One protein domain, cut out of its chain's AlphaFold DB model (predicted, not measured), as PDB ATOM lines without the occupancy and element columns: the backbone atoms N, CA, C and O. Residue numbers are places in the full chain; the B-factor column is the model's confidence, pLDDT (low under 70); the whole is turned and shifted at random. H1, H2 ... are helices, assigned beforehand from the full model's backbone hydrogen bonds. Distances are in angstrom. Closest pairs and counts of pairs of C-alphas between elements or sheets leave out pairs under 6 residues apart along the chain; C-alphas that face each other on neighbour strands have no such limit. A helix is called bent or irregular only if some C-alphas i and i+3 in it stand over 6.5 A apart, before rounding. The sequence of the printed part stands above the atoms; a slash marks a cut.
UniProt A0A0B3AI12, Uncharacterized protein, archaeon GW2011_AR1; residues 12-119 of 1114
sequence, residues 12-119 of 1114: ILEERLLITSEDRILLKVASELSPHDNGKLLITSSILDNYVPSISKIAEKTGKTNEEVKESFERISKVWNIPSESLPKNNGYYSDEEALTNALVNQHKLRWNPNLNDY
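What this domain is: This is residues 12 to 119 of the 1114 residues of an uncharacterized protein of archaeon GW2011_AR1 (UniProt A0A0B3AI12). H5, the longest helix, runs through the middle, with H2 and H4 packed crosswise on it and H3 packed on both of those. Residues 39 to 47 and 112 to 117 stick out. The 108 printed residues hold five named helices, H1 to H5, and no named strand: all helix, compact, radius of gyration of the C-alphas 14.1 A, spans 42 by 32 by 28 A.

Where its parts are: H5, residues 96 to 111, measures 22.1 A and ends at C-alpha 111 (-2.093, -56.646, -27.103). H4 is residues 66 to 79, 20.0 A; H2 is 21 to 33, 18.6 A; H3 is 55 to 62. H1, residues 12 to 17, begins at C-alpha 12 (3.753, -63.497, -38.349) and is irregular: C-alphas 12 and 15 are 7.3 A apart.

How they stand to each other: H5 touches H2 about perpendicular, 77 degrees, closest C-alphas Val 105 and Ser 31, 5.6 A. H3 touches H2, closest C-alphas Ile 58 and Ala 30, 6.0 A. Every O i to N i+4 pair is within hydrogen-bond range in H2 to H5, 1 of 2 in H1.

The domain as a whole: The printed part has no cut. Links H2 to H3 and H4 to H5 are long. Residues 34 to 52 and 91 to 92 have pLDDT under 70.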
ATOM      1  N   ILE A  12       5.016 -63.808 -39.023       86.06
ATOM      2  CA  ILE A  12       3.753 -63.497 -38.349       86.06
ATOM      3  C   ILE A  12       3.791 -63.666 -36.818       86.06
ATOM      4  O   ILE A  12       3.009 -63.050 -36.102       86.06
ATOM      5  N   LEU A  13       4.695 -64.500 -36.298       87.88
ATOM      6  CA  LEU A  13       4.853 -64.753 -34.867       87.88
ATOM      7  C   LEU A  13       6.011 -63.968 -34.234       87.88
ATOM      8  O   LEU A  13       6.157 -64.024 -33.011       87.88
ATOM      9  N   GLU A  14       6.817 -63.242 -35.018       87.44
ATOM     10  CA  GLU A  14       7.996 -62.506 -34.532       87.44
ATOM     11  C   GLU A  14       7.641 -61.544 -33.391       87.44
ATOM     12  O   GLU A  14       8.265 -61.608 -32.332       87.44
ATOM     13  N   GLU A  15       6.579 -60.741 -33.549       86.88
ATOM     14  CA  GLU A  15       6.153 -59.747 -32.548       86.88
ATOM     15  C   GLU A  15       5.832 -60.357 -31.170       86.88
ATOM     16  O   GLU A  15       5.898 -59.673 -30.148       86.88
ATOM     17  N   ARG A  16       5.469 -61.645 -31.125       89.69
ATOM     18  CA  ARG A  16       5.104 -62.366 -29.896       89.69
ATOM     19  C   ARG A  16       6.239 -63.230 -29.359       89.69
ATOM     20  O   ARG A  16       6.468 -63.255 -28.149       89.69
ATOM     21  N   LEU A  17       6.912 -63.970 -30.239       87.88
ATOM     22  CA  LEU A  17       7.912 -64.971 -29.858       87.88
ATOM     23  C   LEU A  17       9.278 -64.359 -29.536       87.88
ATOM     24  O   LEU A  17      10.027 -64.953 -28.764       87.88
ATOM     25  N   LEU A  18       9.588 -63.172 -30.066       89.44
ATOM     26  CA  LEU A  18      10.813 -62.440 -29.721       89.44
ATOM     27  C   LEU A  18      10.709 -61.681 -28.386       89.44
ATOM     28  O   LEU A  18      11.719 -61.190 -27.883       89.44
ATOM     29  N   ILE A  19       9.516 -61.614 -27.782       90.56
ATOM     30  CA  ILE A  19       9.306 -61.047 -26.445       90.56
ATOM     31  C   ILE A  19       9.578 -62.119 -25.389       90.56
ATOM     32  O   ILE A  19       8.807 -63.073 -25.220       90.56
ATOM     33  N   THR A  20      10.668 -61.940 -24.644       89.81
ATOM     34  CA  THR A  20      11.152 -62.929 -23.675       89.81
ATOM     35  C   THR A  20      10.248 -63.046 -22.441       89.81
ATOM     36  O   THR A  20       9.431 -62.172 -22.135       89.81
ATOM     37  N   SER A  21      10.415 -64.126 -21.674       88.25
ATOM     38  CA  SER A  21       9.779 -64.316 -20.359       88.25
ATOM     39  C   SER A  21      10.032 -63.138 -19.418       88.25
ATOM     40  O   SER A  21       9.153 -62.734 -18.660       88.25
ATOM     41  N   GLU A  22      11.241 -62.582 -19.472       88.81
ATOM     42  CA  GLU A  22      11.647 -61.459 -18.637       88.81
ATOM     43  C   GLU A  22      10.993 -60.152 -19.077       88.81
ATOM     44  O   GLU A  22      10.530 -59.396 -18.224       88.81
ATOM     45  N   ASP A  23      10.889 -59.919 -20.389       92.62
ATOM     46  CA  ASP A  23      10.162 -58.777 -20.957       92.62
ATOM     47  C   ASP A  23       8.702 -58.778 -20.503       92.62
ATOM     48  O   ASP A  23       8.161 -57.753 -20.093       92.62
ATOM     49  N   ARG A  24       8.067 -59.956 -20.503       91.25
ATOM     50  CA  ARG A  24       6.680 -60.140 -20.046       91.25
ATOM     51  C   ARG A  24       6.500 -59.766 -18.577       91.25
ATOM     52  O   ARG A  24       5.527 -59.092 -18.243       91.25
ATOM     53  N   ILE A  25       7.424 -60.182 -17.708       90.44
ATOM     54  CA  ILE A  25       7.400 -59.829 -16.280       90.44
ATOM     55  C   ILE A  25       7.540 -58.316 -16.113       90.44
ATOM     56  O   ILE A  25       6.783 -57.702 -15.364       90.44
ATOM     57  N   LEU A  26       8.484 -57.715 -16.830       93.00
ATOM     58  CA  LEU A  26       8.772 -56.292 -16.730       93.00
ATOM     59  C   LEU A  26       7.620 -55.424 -17.270       93.00
ATOM     60  O   LEU A  26       7.264 -54.448 -16.615       93.00
ATOM     61  N   LEU A  27       6.961 -55.813 -18.366       91.31
ATOM     62  CA  LEU A  27       5.771 -55.122 -18.885       91.31
ATOM     63  C   LEU A  27       4.584 -55.227 -17.923       91.31
ATOM     64  O   LEU A  27       3.892 -54.239 -17.684       91.31
ATOM     65  N   LYS A  28       4.389 -56.404 -17.318       89.56
ATOM     66  CA  LYS A  28       3.368 -56.605 -16.287       89.56
ATOM     67  C   LYS A  28       3.617 -55.700 -15.079       89.56
ATOM     68  O   LYS A  28       2.695 -55.029 -14.629       89.56
ATOM     69  N   VAL A  29       4.857 -55.630 -14.593       89.88
ATOM     70  CA  VAL A  29       5.228 -54.744 -13.479       89.88
ATOM     71  C   VAL A  29       5.056 -53.272 -13.849       89.88
ATOM     72  O   VAL A  29       4.532 -52.506 -13.047       89.88
ATOM     73  N   ALA A  30       5.450 -52.860 -15.056       86.62
ATOM     74  CA  ALA A  30       5.229 -51.495 -15.531       86.62
ATOM     75  C   ALA A  30       3.729 -51.147 -15.565       86.62
ATOM     76  O   ALA A  30       3.335 -50.078 -15.105       86.62
ATOM     77  N   SER A  31       2.887 -52.077 -16.023       82.31
ATOM     78  CA  SER A  31       1.428 -51.938 -15.998       82.31
ATOM     79  C   SER A  31       0.874 -51.839 -14.568       82.31
ATOM     80  O   SER A  31       0.059 -50.964 -14.296       82.31
ATOM     81  N   GLU A  32       1.360 -52.665 -13.633       82.12
ATOM     82  CA  GLU A  32       0.969 -52.640 -12.210       82.12
ATOM     83  C   GLU A  32       1.411 -51.361 -11.474       82.12
ATOM     84  O   GLU A  32       0.750 -50.926 -10.530       82.12
ATOM     85  N   LEU A  33       2.551 -50.780 -11.863       78.81
ATOM     86  CA  LEU A  33       3.109 -49.561 -11.264       78.81
ATOM     87  C   LEU A  33       2.538 -48.272 -11.855       78.81
ATOM     88  O   LEU A  33       2.714 -47.210 -11.255       78.81
ATOM     89  N   SER A  34       1.889 -48.349 -13.016       67.56
ATOM     90  CA  SER A  34       1.121 -47.241 -13.573       67.56
ATOM     91  C   SER A  34      -0.070 -46.984 -12.636       67.56
ATOM     92  O   SER A  34      -0.907 -47.872 -12.457       67.56
ATOM     93  N   PRO A  35      -0.123 -45.839 -11.929       47.56
ATOM     94  CA  PRO A  35      -1.139 -45.625 -10.919       47.56
ATOM     95  C   PRO A  35      -2.486 -45.430 -11.598       47.56
ATOM     96  O   PRO A  35      -2.648 -44.513 -12.393       47.56
ATOM     97  N   HIS A  36      -3.435 -46.269 -11.182       44.66
ATOM     98  CA  HIS A  36      -4.822 -46.321 -11.630       44.66
ATOM     99  C   HIS A  36      -5.011 -46.924 -13.038       44.66
ATOM    100  O   HIS A  36      -4.611 -46.363 -14.049       44.66
ATOM    101  N   ASP A  37      -5.722 -48.060 -13.091       42.59
ATOM    102  CA  ASP A  37      -6.844 -48.199 -14.033       42.59
ATOM    103  C   ASP A  37      -7.583 -46.854 -14.020       42.59
ATOM    104  O   ASP A  37      -7.993 -46.430 -12.936       42.59
ATOM    105  N   ASN A  38      -7.647 -46.156 -15.155       35.34
ATOM    106  CA  ASN A  38      -8.123 -44.777 -15.367       35.34
ATOM    107  C   ASN A  38      -9.553 -44.434 -14.842       35.34
ATOM    108  O   ASN A  38     -10.151 -43.442 -15.257       35.34
ATOM    109  N   GLY A  39     -10.118 -45.197 -13.910       35.91
ATOM    110  CA  GLY A  39     -11.462 -45.142 -13.349       35.91
ATOM    111  C   GLY A  39     -11.694 -44.006 -12.359       35.91
ATOM    112  O   GLY A  39     -12.383 -44.195 -11.357       35.91
ATOM    113  N   LYS A  40     -11.126 -42.824 -12.622       26.56
ATOM    114  CA  LYS A  40     -11.488 -41.559 -11.969       26.56
ATOM    115  C   LYS A  40     -11.200 -40.387 -12.900       26.56
ATOM    116  O   LYS A  40     -10.071 -39.913 -12.939       26.56
ATOM    117  N   LEU A  41     -12.225 -39.836 -13.544       29.56
ATOM    118  CA  LEU A  41     -12.145 -38.482 -14.093       29.56
ATOM    119  C   LEU A  41     -13.307 -37.628 -13.589       29.56
ATOM    120  O   LEU A  41     -14.355 -37.477 -14.212       29.56
ATOM    121  N   LEU A  42     -13.064 -37.054 -12.410       26.17
ATOM    122  CA  LEU A  42     -13.566 -35.739 -12.041       26.17
ATOM    123  C   LEU A  42     -12.459 -34.728 -12.361       26.17
ATOM    124  O   LEU A  42     -11.321 -34.871 -11.917       26.17
ATOM    125  N   ILE A  43     -12.846 -33.723 -13.139       35.69
ATOM    126  CA  ILE A  43     -12.070 -32.571 -13.592       35.69
ATOM    127  C   ILE A  43     -11.289 -31.948 -12.430       35.69
ATOM    128  O   ILE A  43     -11.874 -31.377 -11.511       35.69
ATOM    129  N   THR A  44      -9.964 -31.990 -12.526       25.52
ATOM    130  CA  THR A  44      -9.071 -30.955 -11.996       25.52
ATOM    131  C   THR A  44      -7.888 -30.827 -12.950       25.52
ATOM    132  O   THR A  44      -7.542 -31.775 -13.649       25.52
ATOM    133  N   SER A  45      -7.245 -29.661 -12.963       28.34
ATOM    134  CA  SER A  45      -6.035 -29.308 -13.725       28.34
ATOM    135  C   SER A  45      -4.809 -30.220 -13.494       28.34
ATOM    136  O   SER A  45      -3.708 -29.875 -13.910       28.34
ATOM    137  N   SER A  46      -4.977 -31.359 -12.816       34.50
ATOM    138  CA  SER A  46      -3.960 -32.333 -12.417       34.50
ATOM    139  C   SER A  46      -4.001 -33.634 -13.233       34.50
ATOM    140  O   SER A  46      -3.425 -34.627 -12.814       34.50
ATOM    141  N   ILE A  47      -4.648 -33.674 -14.402       38.94
ATOM    142  CA  ILE A  47      -4.572 -34.838 -15.319       38.94
ATOM    143  C   ILE A  47      -3.168 -34.986 -15.941       38.94
ATOM    144  O   ILE A  47      -2.805 -36.032 -16.471       38.94
ATOM    145  N   LEU A  48      -2.323 -33.968 -15.771       40.91
ATOM    146  CA  LEU A  48      -0.886 -34.043 -16.015       40.91
ATOM    147  C   LEU A  48      -0.101 -34.665 -14.839       40.91
ATOM    148  O   LEU A  48       1.045 -35.053 -15.033       40.91
ATOM    149  N   ASP A  49      -0.708 -34.902 -13.667       39.53
ATOM    150  CA  ASP A  49      -0.100 -35.695 -12.578       39.53
ATOM    151  C   ASP A  49      -0.247 -37.222 -12.804       39.53
ATOM    152  O   ASP A  49      -0.179 -38.022 -11.868       39.53
ATOM    153  N   ASN A  50      -0.426 -37.659 -14.056       46.25
ATOM    154  CA  ASN A  50      -0.381 -39.069 -14.441       46.25
ATOM    155  C   ASN A  50       1.071 -39.566 -14.403       46.25
ATOM    156  O   ASN A  50       1.831 -39.412 -15.360       46.25
ATOM    157  N   TYR A  51       1.452 -40.155 -13.269       57.16
ATOM    158  CA  TYR A  51       2.762 -40.761 -13.043       57.16
ATOM    159  C   TYR A  51       2.979 -41.950 -13.991       57.16
ATOM    160  O   TYR A  51       2.709 -43.101 -13.639       57.16
ATOM    161  N   VAL A  52       3.528 -41.698 -15.180       68.56
ATOM    162  CA  VAL A  52       4.231 -42.743 -15.930       68.56
ATOM    163  C   VAL A  52       5.251 -43.362 -14.964       68.56
ATOM    164  O   VAL A  52       6.003 -42.624 -14.315       68.56
ATOM    165  N   PRO A  53       5.253 -44.691 -14.761       78.31
ATOM    166  CA  PRO A  53       6.181 -45.296 -13.822       78.31
ATOM    167  C   PRO A  53       7.603 -45.039 -14.315       78.31
ATOM    168  O   PRO A  53       7.963 -45.432 -15.420       78.31
ATOM    169  N   SER A  54       8.420 -44.368 -13.504       83.81
ATOM    170  CA  SER A  54       9.808 -44.128 -13.889       83.81
ATOM    171  C   SER A  54      10.560 -45.453 -13.999       83.81
ATOM    172  O   SER A  54      10.316 -46.388 -13.229       83.81
ATOM    173  N   ILE A  55      11.533 -45.509 -14.907       88.75
ATOM    174  CA  ILE A  55      12.408 -46.676 -15.088       88.75
ATOM    175  C   ILE A  55      13.001 -47.135 -13.751       88.75
ATOM    176  O   ILE A  55      13.052 -48.330 -13.485       88.75
ATOM    177  N   SER A  56      13.357 -46.201 -12.863       87.56
ATOM    178  CA  SER A  56      13.887 -46.526 -11.533       87.56
ATOM    179  C   SER A  56      12.895 -47.258 -10.631       87.56
ATOM    180  O   SER A  56      13.294 -48.182  -9.927       87.56
ATOM    181  N   LYS A  57      11.602 -46.909 -10.671       87.44
ATOM    182  CA  LYS A  57      10.569 -47.634  -9.911       87.44
ATOM    183  C   LYS A  57      10.348 -49.042 -10.467       87.44
ATOM    184  O   LYS A  57      10.139 -49.983  -9.706       87.44
ATOM    185  N   ILE A  58      10.404 -49.189 -11.790       90.19
ATOM    186  CA  ILE A  58      10.268 -50.488 -12.464       90.19
ATOM    187  C   ILE A  58      11.475 -51.375 -12.138       90.19
ATOM    188  O   ILE A  58      11.302 -52.534 -11.763       90.19
ATOM    189  N   ALA A  59      12.684 -50.820 -12.218       91.31
ATOM    190  CA  ALA A  59      13.938 -51.469 -11.848       91.31
ATOM    191  C   ALA A  59      13.902 -51.972 -10.394       91.31
ATOM    192  O   ALA A  59      14.098 -53.160 -10.148       91.31
ATOM    193  N   GLU A  60      13.514 -51.112  -9.444       91.44
ATOM    194  CA  GLU A  60      13.370 -51.474  -8.027       91.44
ATOM    195  C   GLU A  60      12.396 -52.645  -7.822       91.44
ATOM    196  O   GLU A  60      12.694 -53.595  -7.097       91.44
ATOM    197  N   LYS A  61      11.238 -52.611  -8.489       91.38
ATOM    198  CA  LYS A  61      10.191 -53.629  -8.338       91.38
ATOM    199  C   LYS A  61      10.541 -54.961  -9.012       91.38
ATOM    200  O   LYS A  61      10.115 -56.009  -8.533       91.38
ATOM    201  N   THR A  62      11.289 -54.920 -10.113       91.50
ATOM    202  CA  THR A  62      11.722 -56.111 -10.868       91.50
ATOM    203  C   THR A  62      13.046 -56.693 -10.369       91.50
ATOM    204  O   THR A  62      13.369 -57.827 -10.716       91.50
ATOM    205  N   GLY A  63      13.809 -55.946  -9.563       91.69
ATOM    206  CA  GLY A  63      15.166 -56.310  -9.152       91.69
ATOM    207  C   GLY A  63      16.214 -56.157 -10.263       91.69
ATOM    208  O   GLY A  63      17.328 -56.654 -10.103       91.69
ATOM    209  N   LYS A  64      15.863 -55.498 -11.377       92.50
ATOM    210  CA  LYS A  64      16.770 -55.184 -12.491       92.50
ATOM    211  C   LYS A  64      17.446 -53.830 -12.274       92.50
ATOM    212  O   LYS A  64      16.992 -53.010 -11.480       92.50
ATOM    213  N   THR A  65      18.530 -53.574 -12.992       95.06
ATOM    214  CA  THR A  65      19.137 -52.241 -13.097       95.06
ATOM    215  C   THR A  65      18.341 -51.351 -14.057       95.06
ATOM    216  O   THR A  65      17.606 -51.838 -14.915       95.06
ATOM    217  N   ASN A  66      18.501 -50.027 -13.946       92.56
ATOM    218  CA  ASN A  66      17.856 -49.085 -14.872       92.56
ATOM    219  C   ASN A  66      18.246 -49.352 -16.336       92.56
ATOM    220  O   ASN A  66      17.401 -49.217 -17.215       92.56
ATOM    221  N   GLU A  67      19.501 -49.735 -16.583       94.75
ATOM    222  CA  GLU A  67      20.009 -49.998 -17.934       94.75
ATOM    223  C   GLU A  67      19.361 -51.247 -18.541       94.75
ATOM    224  O   GLU A  67      18.856 -51.200 -19.656       94.75
ATOM    225  N   GLU A  68      19.242 -52.331 -17.770       93.69
ATOM    226  CA  GLU A  68      18.566 -53.553 -18.227       93.69
ATOM    227  C   GLU A  68      17.082 -53.318 -18.551       93.69
ATOM    228  O   GLU A  68      16.529 -53.950 -19.457       93.69
ATOM    229  N   VAL A  69      16.416 -52.417 -17.815       94.00
ATOM    230  CA  VAL A  69      15.033 -52.012 -18.110       94.00
ATOM    231  C   VAL A  69      14.973 -51.225 -19.422       94.00
ATOM    232  O   VAL A  69      14.124 -51.539 -20.256       94.00
ATOM    233  N   LYS A  70      15.887 -50.266 -19.636       93.38
ATOM    234  CA  LYS A  70      15.987 -49.488 -20.886       93.38
ATOM    235  C   LYS A  70      16.226 -50.381 -22.094       93.38
ATOM    236  O   LYS A  70      15.435 -50.346 -23.032       93.38
ATOM    237  N   GLU A  71      17.237 -51.241 -22.037       93.62
ATOM    238  CA  GLU A  71      17.557 -52.180 -23.117       93.62
ATOM    239  C   GLU A  71      16.374 -53.106 -23.436       93.62
ATOM    240  O   GLU A  71      16.107 -53.415 -24.600       93.62
ATOM    241  N   SER A  72      15.632 -53.536 -22.408       94.00
ATOM    242  CA  SER A  72      14.429 -54.354 -22.593       94.00
ATOM    243  C   SER A  72      13.310 -53.561 -23.266       94.00
ATOM    244  O   SER A  72      12.721 -54.044 -24.228       94.00
ATOM    245  N   PHE A  73      13.042 -52.329 -22.828       94.44
ATOM    246  CA  PHE A  73      12.036 -51.454 -23.438       94.44
ATOM    247  C   PHE A  73      12.377 -51.121 -24.893       94.44
ATOM    248  O   PHE A  73      11.512 -51.220 -25.761       94.44
ATOM    249  N   GLU A  74      13.637 -50.806 -25.188       92.88
ATOM    250  CA  GLU A  74      14.105 -50.573 -26.553       92.88
ATOM    251  C   GLU A  74      13.952 -51.822 -27.424       92.88
ATOM    252  O   GLU A  74      13.443 -51.733 -28.544       92.88
ATOM    253  N   ARG A  75      14.334 -53.000 -26.915       93.50
ATOM    254  CA  ARG A  75      14.132 -54.277 -27.615       93.50
ATOM    255  C   ARG A  75      12.653 -54.513 -27.913       93.50
ATOM    256  O   ARG A  75      12.319 -54.798 -29.059       93.50
ATOM    257  N   ILE A  76      11.777 -54.368 -26.918       94.06
ATOM    258  CA  ILE A  76      10.328 -54.549 -27.085       94.06
ATOM    259  C   ILE A  76       9.787 -53.545 -28.108       94.06
ATOM    260  O   ILE A  76       9.040 -53.939 -28.997       94.06
ATOM    261  N   SER A  77      10.199 -52.276 -28.040       93.31
ATOM    262  CA  SER A  77       9.759 -51.241 -28.984       93.31
ATOM    263  C   SER A  77      10.127 -51.580 -30.431       93.31
ATOM    264  O   SER A  77       9.288 -51.439 -31.316       93.31
ATOM    265  N   LYS A  78      11.330 -52.130 -30.660       93.19
ATOM    266  CA  LYS A  78      11.779 -52.606 -31.977       93.19
ATOM    267  C   LYS A  78      10.967 -53.811 -32.442       93.19
ATOM    268  O   LYS A  78      10.537 -53.837 -33.587       93.19
ATOM    269  N   VAL A  79      10.726 -54.784 -31.559       91.81
ATOM    270  CA  VAL A  79       9.935 -55.988 -31.875       91.81
ATOM    271  C   VAL A  79       8.474 -55.637 -32.181       91.81
ATOM    272  O   VAL A  79       7.886 -56.217 -33.086       91.81
ATOM    273  N   TRP A  80       7.882 -54.684 -31.458       90.88
ATOM    274  CA  TRP A  80       6.490 -54.246 -31.640       90.88
ATOM    275  C   TRP A  80       6.315 -53.089 -32.625       90.88
ATOM    276  O   TRP A  80       5.187 -52.632 -32.813       90.88
ATOM    277  N   ASN A  81       7.399 -52.633 -33.260       90.12
ATOM    278  CA  ASN A  81       7.415 -51.507 -34.194       90.12
ATOM    279  C   ASN A  81       6.812 -50.210 -33.610       90.12
ATOM    280  O   ASN A  81       6.136 -49.462 -34.313       90.12
ATOM    281  N   ILE A  82       7.048 -49.942 -32.321       89.62
ATOM    282  CA  ILE A  82       6.640 -48.692 -31.666       89.62
ATOM    283  C   ILE A  82       7.699 -47.625 -31.984       89.62
ATOM    284  O   ILE A  82       8.880 -47.858 -31.713       89.62
ATOM    285  N   PRO A  83       7.324 -46.462 -32.544       87.50
ATOM    286  CA  PRO A  83       8.290 -45.431 -32.907       87.50
ATOM    287  C   PRO A  83       8.899 -44.839 -31.637       87.50
ATOM    288  O   PRO A  83       8.169 -44.278 -30.845       87.50
ATOM    289  N   SER A  84      10.210 -44.938 -31.412       82.25
ATOM    290  CA  SER A  84      10.831 -44.489 -30.151       82.25
ATOM    291  C   SER A  84      11.089 -42.978 -30.072       82.25
ATOM    292  O   SER A  84      11.101 -42.421 -28.982       82.25
ATOM    293  N   GLU A  85      11.286 -42.305 -31.210       81.94
ATOM    294  CA  GLU A  85      11.754 -40.902 -31.275       81.94
ATOM    295  C   GLU A  85      10.651 -39.876 -31.593       81.94
ATOM    296  O   GLU A  85      10.887 -38.672 -31.564       81.94
ATOM    297  N   SER A  86       9.443 -40.338 -31.928       85.25
ATOM    298  CA  SER A  86       8.318 -39.479 -32.341       85.25
ATOM    299  C   SER A  86       7.044 -39.766 -31.548       85.25
ATOM    300  O   SER A  86       5.933 -39.628 -32.056       85.25
ATOM    301  N   LEU A  87       7.193 -40.197 -30.297       86.25
ATOM    302  CA  LEU A  87       6.056 -40.404 -29.403       86.25
ATOM    303  C   LEU A  87       5.528 -39.075 -28.871       86.25
ATOM    304  O   LEU A  87       6.308 -38.137 -28.715       86.25
ATOM    305  N   PRO A  88       4.225 -39.011 -28.548       79.62
ATOM    306  CA  PRO A  88       3.632 -37.810 -27.988       79.62
ATOM    307  C   PRO A  88       4.247 -37.506 -26.616       79.62
ATOM    308  O   PRO A  88       4.131 -38.295 -25.672       79.62
ATOM    309  N   LYS A  89       4.893 -36.345 -26.515       77.44
ATOM    310  CA  LYS A  89       5.528 -35.802 -25.308       77.44
ATOM    311  C   LYS A  89       4.605 -34.887 -24.525       77.44
ATOM    312  O   LYS A  89       4.995 -34.433 -23.449       77.44
ATOM    313  N   ASN A  90       3.409 -34.607 -25.046       70.81
ATOM    314  CA  ASN A  90       2.410 -33.778 -24.390       70.81
ATOM    315  C   ASN A  90       2.963 -32.372 -24.102       70.81
ATOM    316  O   ASN A  90       3.155 -31.978 -22.952       70.81
ATOM    317  N   ASN A  91       3.305 -31.647 -25.172       66.50
ATOM    318  CA  ASN A  91       3.936 -30.320 -25.113       66.50
ATOM    319  C   ASN A  91       5.245 -30.285 -24.297       66.50
ATOM    320  O   ASN A  91       5.539 -29.312 -23.601       66.50
ATOM    321  N   GLY A  92       6.033 -31.363 -24.369       68.38
ATOM    322  CA  GLY A  92       7.322 -31.483 -23.679       68.38
ATOM    323  C   GLY A  92       7.225 -31.829 -22.191       68.38
ATOM    324  O   GLY A  92       8.234 -31.743 -21.492       68.38
ATOM    325  N   TYR A  93       6.040 -32.209 -21.704       70.88
ATOM    326  CA  TYR A  93       5.851 -32.656 -20.325       70.88
ATOM    327  C   TYR A  93       6.545 -33.994 -20.043       70.88
ATOM    328  O   TYR A  93       7.132 -34.168 -18.979       70.88
ATOM    329  N   TYR A  94       6.502 -34.923 -21.001       76.44
ATOM    330  CA  TYR A  94       7.214 -36.193 -20.912       76.44
ATOM    331  C   TYR A  94       8.596 -36.102 -21.556       76.44
ATOM    332  O   TYR A  94       8.765 -35.574 -22.660       76.44
ATOM    333  N   SER A  95       9.582 -36.690 -20.883       83.75
ATOM    334  CA  SER A  95      10.843 -37.076 -21.516       83.75
ATOM    335  C   SER A  95      10.618 -38.175 -22.565       83.75
ATOM    336  O   SER A  95       9.599 -38.868 -22.550       83.75
ATOM    337  N   ASP A  96      11.589 -38.379 -23.460       85.94
ATOM    338  CA  ASP A  96      11.561 -39.488 -24.430       85.94
ATOM    339  C   ASP A  96      11.373 -40.853 -23.744       85.94
ATOM    340  O   ASP A  96      10.592 -41.691 -24.199       85.94
ATOM    341  N   GLU A  97      12.028 -41.052 -22.596       87.38
ATOM    342  CA  GLU A  97      11.935 -42.286 -21.809       87.38
ATOM    343  C   GLU A  97      10.531 -42.499 -21.217       87.38
ATOM    344  O   GLU A  97      10.012 -43.619 -21.212       87.38
ATOM    345  N   GLU A  98       9.886 -41.436 -20.739       84.31
ATOM    346  CA  GLU A  98       8.520 -41.499 -20.207       84.31
ATOM    347  C   GLU A  98       7.489 -41.700 -21.322       84.31
ATOM    348  O   GLU A  98       6.573 -42.511 -21.171       84.31
ATOM    349  N   ALA A  99       7.660 -41.033 -22.466       83.25
ATOM    350  CA  ALA A  99       6.791 -41.217 -23.624       83.25
ATOM    351  C   ALA A  99       6.844 -42.671 -24.132       83.25
ATOM    352  O   ALA A  99       5.797 -43.287 -24.360       83.25
ATOM    353  N   LEU A 100       8.048 -43.254 -24.208       88.44
ATOM    354  CA  LEU A 100       8.254 -44.661 -24.561       88.44
ATOM    355  C   LEU A 100       7.642 -45.616 -23.536       88.44
ATOM    356  O   LEU A 100       6.949 -46.564 -23.911       88.44
ATOM    357  N   THR A 101       7.848 -45.349 -22.246       87.31
ATOM    358  CA  THR A 101       7.262 -46.156 -21.166       87.31
ATOM    359  C   THR A 101       5.736 -46.168 -21.253       87.31
ATOM    360  O   THR A 101       5.119 -47.231 -21.182       87.31
ATOM    361  N   ASN A 102       5.118 -45.003 -21.466       82.50
ATOM    362  CA  ASN A 102       3.672 -44.871 -21.613       82.50
ATOM    363  C   ASN A 102       3.147 -45.653 -22.832       82.50
ATOM    364  O   ASN A 102       2.201 -46.435 -22.712       82.50
ATOM    365  N   ALA A 103       3.799 -45.511 -23.991       83.81
ATOM    366  CA  ALA A 103       3.420 -46.237 -25.204       83.81
ATOM    367  C   ALA A 103       3.513 -47.763 -25.022       83.81
ATOM    368  O   ALA A 103       2.587 -48.484 -25.393       83.81
ATOM    369  N   LEU A 104       4.587 -48.260 -24.398       88.12
ATOM    370  CA  LEU A 104       4.780 -49.689 -24.135       88.12
ATOM    371  C   LEU A 104       3.746 -50.258 -23.160       88.12
ATOM    372  O   LEU A 104       3.231 -51.351 -23.392       88.12
ATOM    373  N   VAL A 105       3.409 -49.525 -22.095       84.00
ATOM    374  CA  VAL A 105       2.376 -49.945 -21.132       84.00
ATOM    375  C   VAL A 105       0.998 -50.009 -21.795       84.00
ATOM    376  O   VAL A 105       0.277 -50.992 -21.611       84.00
ATOM    377  N   ASN A 106       0.640 -49.015 -22.612       78.38
ATOM    378  CA  ASN A 106      -0.630 -49.020 -23.341       78.38
ATOM    379  C   ASN A 106      -0.693 -50.160 -24.365       78.38
ATOM    380  O   ASN A 106      -1.683 -50.889 -24.419       78.38
ATOM    381  N   GLN A 107       0.378 -50.374 -25.130       84.12
ATOM    382  CA  GLN A 107       0.455 -51.471 -26.098       84.12
ATOM    383  C   GLN A 107       0.433 -52.843 -25.418       84.12
ATOM    384  O   GLN A 107      -0.240 -53.746 -25.906       84.12
ATOM    385  N   HIS A 108       1.078 -53.001 -24.258       87.19
ATOM    386  CA  HIS A 108       0.966 -54.216 -23.450       87.19
ATOM    387  C   HIS A 108      -0.495 -54.519 -23.092       87.19
ATOM    388  O   HIS A 108      -0.948 -55.645 -23.294       87.19
ATOM    389  N   LYS A 109      -1.240 -53.510 -22.621       80.06
ATOM    390  CA  LYS A 109      -2.658 -53.640 -22.257       80.06
ATOM    391  C   LYS A 109      -3.547 -54.004 -23.453       80.06
ATOM    392  O   LYS A 109      -4.398 -54.876 -23.319       80.06
ATOM    393  N   LEU A 110      -3.334 -53.373 -24.610       79.00
ATOM    394  CA  LEU A 110      -4.124 -53.623 -25.825       79.00
ATOM    395  C   LEU A 110      -3.818 -54.986 -26.465       79.00
ATOM    396  O   LEU A 110      -4.719 -55.652 -26.967       79.00
ATOM    397  N   ARG A 111      -2.548 -55.409 -26.447       86.81
ATOM    398  CA  ARG A 111      -2.093 -56.646 -27.103       86.81
ATOM    399  C   ARG A 111      -2.321 -57.896 -26.263       86.81
ATOM    400  O   ARG A 111      -2.342 -58.996 -26.814       86.81
ATOM    401  N   TRP A 112      -2.424 -57.771 -24.940       85.19
ATOM    402  CA  TRP A 112      -2.583 -58.924 -24.058       85.19
ATOM    403  C   TRP A 112      -3.945 -59.597 -24.253       85.19
ATOM    404  O   TRP A 112      -4.992 -59.000 -24.017       85.19
ATOM    405  N   ASN A 113      -3.935 -60.875 -24.637       80.88
ATOM    406  CA  ASN A 113      -5.148 -61.656 -24.821       80.88
ATOM    407  C   ASN A 113      -5.310 -62.666 -23.672       80.88
ATOM    408  O   ASN A 113      -4.597 -63.677 -23.627       80.88
ATOM    409  N   PRO A 114      -6.276 -62.463 -22.758       75.06
ATOM    410  CA  PRO A 114      -6.451 -63.340 -21.604       75.06
ATOM    411  C   PRO A 114      -6.866 -64.769 -21.987       75.06
ATOM    412  O   PRO A 114      -6.552 -65.701 -21.251       75.06
ATOM    413  N   ASN A 115      -7.511 -64.970 -23.144       73.12
ATOM    414  CA  ASN A 115      -7.907 -66.303 -23.618       73.12
ATOM    415  C   ASN A 115      -6.714 -67.109 -24.152       73.12
ATOM    416  O   ASN A 115      -6.707 -68.336 -24.058       73.12
ATOM    417  N   LEU A 116      -5.714 -66.423 -24.713       73.69
ATOM    418  CA  LEU A 116      -4.441 -67.022 -25.121       73.69
ATOM    419  C   LEU A 116      -3.472 -67.171 -23.943       73.69
ATOM    420  O   LEU A 116      -2.580 -68.014 -23.998       73.69
ATOM    421  N   ASN A 117      -3.651 -66.357 -22.893       82.50
ATOM    422  CA  ASN A 117      -2.648 -66.113 -21.854       82.50
ATOM    423  C   ASN A 117      -1.288 -65.702 -22.460       82.50
ATOM    424  O   ASN A 117      -0.223 -66.100 -21.988       82.50
ATOM    425  N   ASP A 118      -1.351 -64.942 -23.554       86.44
ATOM    426  CA  ASP A 118      -0.219 -64.458 -24.338       86.44
ATOM    427  C   ASP A 118      -0.660 -63.225 -25.155       86.44
ATOM    428  O   ASP A 118      -1.831 -62.834 -25.142       86.44
ATOM    429  N   TYR A 119       0.267 -62.602 -25.874       88.81
ATOM    430  CA  TYR A 119       0.000 -61.490 -26.771       88.81
ATOM    431  C   TYR A 119      -0.712 -61.951 -28.051       88.81
ATOM    432  O   TYR A 119      -0.423 -63.011 -28.617       88.81
TER     433      TYR A 119